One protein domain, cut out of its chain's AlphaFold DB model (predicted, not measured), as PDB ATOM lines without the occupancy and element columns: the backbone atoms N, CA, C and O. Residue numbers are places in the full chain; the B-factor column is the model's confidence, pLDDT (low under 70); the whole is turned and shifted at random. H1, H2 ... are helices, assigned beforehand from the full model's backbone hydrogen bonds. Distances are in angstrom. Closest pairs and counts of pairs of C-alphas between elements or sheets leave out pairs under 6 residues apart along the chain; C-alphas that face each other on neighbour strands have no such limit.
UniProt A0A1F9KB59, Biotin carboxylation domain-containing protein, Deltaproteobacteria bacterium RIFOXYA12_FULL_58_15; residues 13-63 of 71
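Overview. This is residues 13 to 63 of the 71 residues of the protein "Biotin carboxylation domain-containing protein" of Deltaproteobacteria bacterium RIFOXYA12_FULL_58_15 (UniProt A0A1F9KB59). A flat, all-helix domain: a helical hairpin of H1 and H2 side by side, whose wide connecting loop sticks out at one end with residues 28 to 34, with short H3 near the hairpin's other end and H4 on the side of H2 away from H1. A second loop, residues 50 to 55, stands free between H3 and H4. The printed part has 51 residues with four named helices in the order H1, H2, H3, H4 and no named strand. The whole is only just loose, close to compact, with a radius of gyration of the C-alphas of 11.9 A and spans of 34 by 28 by 14 A.

Arrangement. H1, residues 13 to 25, and H2, residues 35 to 43, touch and form a helical hairpin, at a shallow tilt of 26 degrees, opposite ways; their closest C-alphas, of Leu 20 and Thr 39, are 6.3 A apart. H4, residues 56 to 62, only just touches H2, with 3 pairs of C-alphas within 8 A, the closest those of Ile 41 and Val 57 at 7.4 A. H2 and H4 stand at a steep tilt of 61 degrees, opposite ways. H1 and H4 are apart. H3, residues 45 to 49, is close to H1 but not clearly touching, with the C-alphas of Glu 13 and Ala 48 closest at 7.2 A. In H1, H2, H3 and H4 every O i to N i+4 pair is within hydrogen-bond range.

Along the chain. H1 runs 18.7 A from C-alpha 13 at (111.691, 181.229, 107.870) to C-alpha 25. H2 measures 12.3 A, H3 5.9 A and H4 10.0 A, ending with C-alpha 62 at (126.846, 189.795, 88.785).

Size, cuts and confidence. The C-alphas of Gly 30 and Asp 51, the two farthest apart, are 35.3 A apart. The printed part has no cut and no long link, and no printed residue is under 70 in pLDDT.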
ATOM      1  N   GLU A  13     110.862 182.362 108.287       98.00
ATOM      2  CA  GLU A  13     111.691 181.229 107.870       98.00
ATOM      3  C   GLU A  13     110.832 180.050 107.408       98.00
ATOM      4  O   GLU A  13     111.153 179.418 106.398       98.00
ATOM      5  N   ALA A  14     109.705 179.790 108.072       98.38
ATOM      6  CA  ALA A  14     108.723 178.808 107.631       98.38
ATOM      7  C   ALA A  14     108.145 179.167 106.252       98.38
ATOM      8  O   ALA A  14     108.041 178.297 105.381       98.38
ATOM      9  N   ALA A  15     107.838 180.447 106.010       98.50
ATOM     10  CA  ALA A  15     107.361 180.923 104.711       98.50
ATOM     11  C   ALA A  15     108.443 180.792 103.627       98.50
ATOM     12  O   ALA A  15     108.155 180.323 102.525       98.50
ATOM     13  N   ARG A  16     109.700 181.137 103.945       98.25
ATOM     14  CA  ARG A  16     110.849 180.998 103.035       98.25
ATOM     15  C   ARG A  16     111.073 179.541 102.631       98.25
ATOM     16  O   ARG A  16     111.177 179.252 101.442       98.25
ATOM     17  N   LYS A  17     111.094 178.619 103.600       98.25
ATOM     18  CA  LYS A  17     111.236 177.175 103.348       98.25
ATOM     19  C   LYS A  17     110.071 176.629 102.526       98.25
ATOM     20  O   LYS A  17     110.296 175.924 101.551       98.25
ATOM     21  N   SER A  18     108.843 177.012 102.866       98.25
ATOM     22  CA  SER A  18     107.646 176.590 102.129       98.25
ATOM     23  C   SER A  18     107.637 177.121 100.688       98.25
ATOM     24  O   SER A  18     107.240 176.406  99.774       98.25
ATOM     25  N   MET A  19     108.135 178.340 100.454       98.56
ATOM     26  CA  MET A  19     108.318 178.890  99.108       98.56
ATOM     27  C   MET A  19     109.384 178.125  98.311       98.56
ATOM     28  O   MET A  19     109.160 177.831  97.141       98.56
ATOM     29  N   LEU A  20     110.518 177.770  98.924       98.25
ATOM     30  CA  LEU A  20     111.556 176.954  98.275       98.25
ATOM     31  C   LEU A  20     111.017 175.580  97.856       98.25
ATOM     32  O   LEU A  20     111.236 175.142  96.727       98.25
ATOM     33  N   GLU A  21     110.260 174.934  98.739       98.25
ATOM     34  CA  GLU A  21     109.568 173.679  98.447       98.25
ATOM     35  C   GLU A  21     108.560 173.836  97.301       98.25
ATOM     36  O   GLU A  21     108.559 173.037  96.364       98.25
ATOM     37  N   ALA A  22     107.748 174.896  97.323       98.06
ATOM     38  CA  ALA A  22     106.788 175.183  96.262       98.06
ATOM     39  C   ALA A  22     107.479 175.408  94.907       98.06
ATOM     40  O   ALA A  22     107.046 174.845  93.905       98.06
ATOM     41  N   LEU A  23     108.578 176.170  94.876       97.62
ATOM     42  CA  LEU A  23     109.368 176.414  93.664       97.62
ATOM     43  C   LEU A  23     110.024 175.138  93.123       97.62
ATOM     44  O   LEU A  23     110.093 174.977  91.907       97.62
ATOM     45  N   ARG A  24     110.457 174.210  93.989       96.12
ATOM     46  CA  ARG A  24     111.037 172.920  93.571       96.12
ATOM     47  C   ARG A  24     110.044 172.057  92.793       96.12
ATOM     48  O   ARG A  24     110.438 171.341  91.875       96.12
ATOM     49  N   HIS A  25     108.768 172.130  93.157       95.50
ATOM     50  CA  HIS A  25     107.693 171.392  92.490       95.50
ATOM     51  C   HIS A  25     107.011 172.199  91.375       95.50
ATOM     52  O   HIS A  25     106.156 171.664  90.669       95.50
ATOM     53  N   PHE A  26     107.389 173.467  91.185       95.31
ATOM     54  CA  PHE A  26     106.776 174.352  90.202       95.31
ATOM     55  C   PHE A  26     107.278 174.024  88.790       95.31
ATOM     56  O   PHE A  26     108.398 174.370  88.410       95.31
ATOM     57  N   ARG A  27     106.432 173.366  87.992       93.44
ATOM     58  CA  ARG A  27     106.750 172.985  86.609       93.44
ATOM     59  C   ARG A  27     106.178 173.984  85.612       93.44
ATOM     60  O   ARG A  27     104.994 174.310  85.657       93.44
ATOM     61  N   VAL A  28     107.034 174.450  84.710       94.06
ATOM     62  CA  VAL A  28     106.673 175.274  83.554       94.06
ATOM     63  C   VAL A  28     107.478 174.767  82.374       94.06
ATOM     64  O   VAL A  28     108.707 174.789  82.418       94.06
ATOM     65  N   ASP A  29     106.783 174.355  81.324       94.25
ATOM     66  CA  ASP A  29     107.393 173.819  80.115       94.25
ATOM     67  C   ASP A  29     107.297 174.825  78.958       94.25
ATOM     68  O   ASP A  29     106.417 175.687  78.922       94.25
ATOM     69  N   GLY A  30     108.223 174.724  78.000       94.25
ATOM     70  CA  GLY A  30     108.189 175.483  76.740       94.25
ATOM     71  C   GLY A  30     108.787 176.893  76.777       94.25
ATOM     72  O   GLY A  30     108.919 177.512  75.724       94.25
ATOM     73  N   ILE A  31     109.194 177.403  77.944       93.69
ATOM     74  CA  ILE A  31     109.818 178.728  78.085       93.69
ATOM     75  C   ILE A  31     110.860 178.759  79.208       93.69
ATOM     76  O   ILE A  31     110.745 178.064  80.214       93.69
ATOM     77  N   LYS A  32     111.862 179.636  79.075       93.00
ATOM     78  CA  LYS A  32     112.757 179.972  80.192       93.00
ATOM     79  C   LYS A  32     111.978 180.743  81.256       93.00
ATOM     80  O   LYS A  32     111.214 181.653  80.935       93.00
ATOM     81  N   THR A  33     112.209 180.416  82.524       95.25
ATOM     82  CA  THR A  33     111.546 181.070  83.656       95.25
ATOM     83  C   THR A  33     112.548 181.729  84.592       95.25
ATOM     84  O   THR A  33     113.745 181.448  84.571       95.25
ATOM     85  N   THR A  34     112.045 182.606  85.456       94.50
ATOM     86  CA  THR A  34     112.824 183.235  86.529       94.50
ATOM     87  C   THR A  34     112.860 182.392  87.806       94.50
ATOM     88  O   THR A  34     113.402 182.857  88.809       94.50
ATOM     89  N   ILE A  35     112.326 181.162  87.799       95.88
ATOM     90  CA  ILE A  35     112.313 180.259  88.964       95.88
ATOM     91  C   ILE A  35     113.724 180.076  89.555       95.88
ATOM     92  O   ILE A  35     113.870 180.306  90.754       95.88
ATOM     93  N   PRO A  36     114.790 179.809  88.763       93.69
ATOM     94  CA  PRO A  36     116.136 179.648  89.321       93.69
ATOM     95  C   PRO A  36     116.654 180.895  90.052       93.69
ATOM     96  O   PRO A  36     117.351 180.778  91.056       93.69
ATOM     97  N   LEU A  37     116.304 182.095  89.572       94.62
ATOM     98  CA  LEU A  37     116.678 183.351  90.228       94.62
ATOM     99  C   LEU A  37     115.960 183.507  91.575       94.62
ATOM    100  O   LEU A  37     116.598 183.859  92.563       94.62
ATOM    101  N   HIS A  38     114.658 183.213  91.632       95.88
ATOM    102  CA  HIS A  38     113.894 183.284  92.881       95.88
ATOM    103  C   HIS A  38     114.426 182.284  93.915       95.88
ATOM    104  O   HIS A  38     114.594 182.657  95.075       95.88
ATOM    105  N   THR A  39     114.772 181.062  93.495       96.38
ATOM    106  CA  THR A  39     115.405 180.059  94.365       96.38
ATOM    107  C   THR A  39     116.732 180.568  94.929       96.38
ATOM    108  O   THR A  39     116.894 180.595  96.145       96.38
ATOM    109  N   LYS A  40     117.634 181.091  94.082       95.31
ATOM    110  CA  LYS A  40     118.922 181.656  94.532       95.31
ATOM    111  C   LYS A  40     118.755 182.807  95.528       95.31
ATOM    112  O   LYS A  40     119.489 182.876  96.512       95.31
ATOM    113  N   ILE A  41     117.794 183.705  95.294       96.12
ATOM    114  CA  ILE A  41     117.489 184.799  96.226       96.12
ATOM    115  C   ILE A  41     117.062 184.222  97.578       96.12
ATOM    116  O   ILE A  41     117.639 184.588  98.599       96.12
ATOM    117  N   LEU A  42     116.099 183.297  97.584       97.06
ATOM    118  CA  LEU A  42     115.558 182.688  98.801       97.06
ATOM    119  C   LEU A  42     116.591 181.837  99.554       97.06
ATOM    120  O   LEU A  42     116.500 181.743 100.775       97.06
ATOM    121  N   GLU A  43     117.559 181.231  98.867       96.44
ATOM    122  CA  GLU A  43     118.666 180.467  99.463       96.44
ATOM    123  C   GLU A  43     119.803 181.351  99.993       96.44
ATOM    124  O   GLU A  43     120.576 180.909 100.846       96.44
ATOM    125  N   SER A  44     119.909 182.600  99.531       95.50
ATOM    126  CA  SER A  44     120.977 183.504  99.958       95.50
ATOM    127  C   SER A  44     120.908 183.805 101.459       95.50
ATOM    128  O   SER A  44     119.838 184.048 102.028       95.50
ATOM    129  N   GLN A  45     122.073 183.848 102.117       95.25
ATOM    130  CA  GLN A  45     122.137 184.208 103.537       95.25
ATOM    131  C   GLN A  45     121.642 185.634 103.796       95.25
ATOM    132  O   GLN A  45     121.014 185.862 104.824       95.25
ATOM    133  N   ALA A  46     121.898 186.564 102.869       95.38
ATOM    134  CA  ALA A  46     121.402 187.937 102.932       95.38
ATOM    135  C   ALA A  46     119.870 187.954 103.052       95.38
ATOM    136  O   ALA A  46     119.319 188.501 104.006       95.38
ATOM    137  N   PHE A  47     119.170 187.246 102.156       96.81
ATOM    138  CA  PHE A  47     117.712 187.163 102.207       96.81
ATOM    139  C   PHE A  47     117.202 186.425 103.452       96.81
ATOM    140  O   PHE A  47     116.249 186.890 104.087       96.81
ATOM    141  N   ALA A  48     117.828 185.304 103.824       96.62
ATOM    142  CA  ALA A  48     117.439 184.525 105.003       96.62
ATOM    143  C   ALA A  48     117.575 185.337 106.305       96.62
ATOM    144  O   ALA A  48     116.674 185.328 107.138       96.62
ATOM    145  N   LYS A  49     118.654 186.115 106.453       96.81
ATOM    146  CA  LYS A  49     118.888 186.972 107.627       96.81
ATOM    147  C   LYS A  49     118.071 188.269 107.616       96.81
ATOM    148  O   LYS A  49     117.996 188.932 108.643       96.81
ATOM    149  N   GLY A  50     117.464 188.630 106.485       96.00
ATOM    150  CA  GLY A  50     116.801 189.928 106.332       96.00
ATOM    151  C   GLY A  50     117.771 191.097 106.127       96.00
ATOM    152  O   GLY A  50     117.352 192.243 106.230       96.00
ATOM    153  N   ASP A  51     119.042 190.813 105.842       95.56
ATOM    154  CA  ASP A  51     120.116 191.795 105.686       95.56
ATOM    155  C   ASP A  51     120.382 192.039 104.193       95.56
ATOM    156  O   ASP A  51     121.258 191.423 103.583       95.56
ATOM    157  N   TYR A  52     119.523 192.845 103.565       95.62
ATOM    158  CA  TYR A  52     119.606 193.168 102.142       95.62
ATOM    159  C   TYR A  52     118.944 194.507 101.810       95.62
ATOM    160  O   TYR A  52     118.070 194.995 102.525       95.62
ATOM    161  N   ASN A  53     119.333 195.071 100.670       95.56
ATOM    162  CA  ASN A  53     118.754 196.279 100.098       95.56
ATOM    163  C   ASN A  53     118.244 196.009  98.667       95.56
ATOM    164  O   ASN A  53     118.130 194.861  98.225       95.56
ATOM    165  N   THR A  54     117.938 197.076  97.929       94.12
ATOM    166  CA  THR A  54     117.476 197.010  96.534       94.12
ATOM    167  C   THR A  54     118.512 196.444  95.559       94.12
ATOM    168  O   THR A  54     118.138 196.040  94.459       94.12
ATOM    169  N   ASP A  55     119.782 196.355  95.953       94.62
ATOM    170  CA  ASP A  55     120.885 195.938  95.083       94.62
ATOM    171  C   ASP A  55     121.126 194.425  95.109       94.62
ATOM    172  O   ASP A  55     121.801 193.904  94.222       94.62
ATOM    173  N   LEU A  56     120.530 193.696  96.067       92.44
ATOM    174  CA  LEU A  56     120.726 192.248  96.242       92.44
ATOM    175  C   LEU A  56     120.593 191.475  94.924       92.44
ATOM    176  O   LEU A  56     121.408 190.607  94.619       92.44
ATOM    177  N   VAL A  57     119.566 191.790  94.132       92.56
ATOM    178  CA  VAL A  57     119.312 191.101  92.861       92.56
ATOM    179  C   VAL A  57     120.437 191.366  91.860       92.56
ATOM    180  O   VAL A  57     120.904 190.431  91.215       92.56
ATOM    181  N   ALA A  58     120.911 192.610  91.757       92.19
ATOM    182  CA  ALA A  58     122.016 192.964  90.871       92.19
ATOM    183  C   ALA A  58     123.316 192.263  91.295       92.19
ATOM    184  O   ALA A  58     124.009 191.702  90.447       92.19
ATOM    185  N   THR A  59     123.599 192.207  92.600       90.25
ATOM    186  CA  THR A  59     124.758 191.494  93.159       90.25
ATOM    187  C   THR A  59     124.704 189.985  92.892       90.25
ATOM    188  O   THR A  59     125.716 189.364  92.558       90.25
ATOM    189  N   LEU A  60     123.528 189.362  93.003       88.06
ATOM    190  CA  LEU A  60     123.362 187.929  92.727       88.06
ATOM    191  C   LEU A  60     123.486 187.592  91.237       88.06
ATOM    192  O   LEU A  60     123.940 186.506  90.881       88.06
ATOM    193  N   LEU A  61     123.092 188.515  90.360       89.31
ATOM    194  CA  LEU A  61     123.263 188.354  88.918       89.31
ATOM    195  C   LEU A  61     124.723 188.565  88.492       89.31
ATOM    196  O   LEU A  61     125.211 187.824  87.642       89.31
ATOM    197  N   SER A  62     125.437 189.516  89.104       85.81
ATOM    198  CA  SER A  62     126.846 189.795  88.785       85.81
ATOM    199  C   SER A  62     127.814 188.731  89.311       85.81
ATOM    200  O   SER A  62     128.811 188.434  88.661       85.81
ATOM    201  N   SER A  63     127.494 188.095  90.439       70.38
ATOM    202  CA  SER A  63     128.260 186.966  90.997       70.38
ATOM    203  C   SER A  63     128.063 185.641  90.242       70.38
ATOM    204  O   SER A  63     128.720 184.651  90.555       70.38
TER     205      SER A  63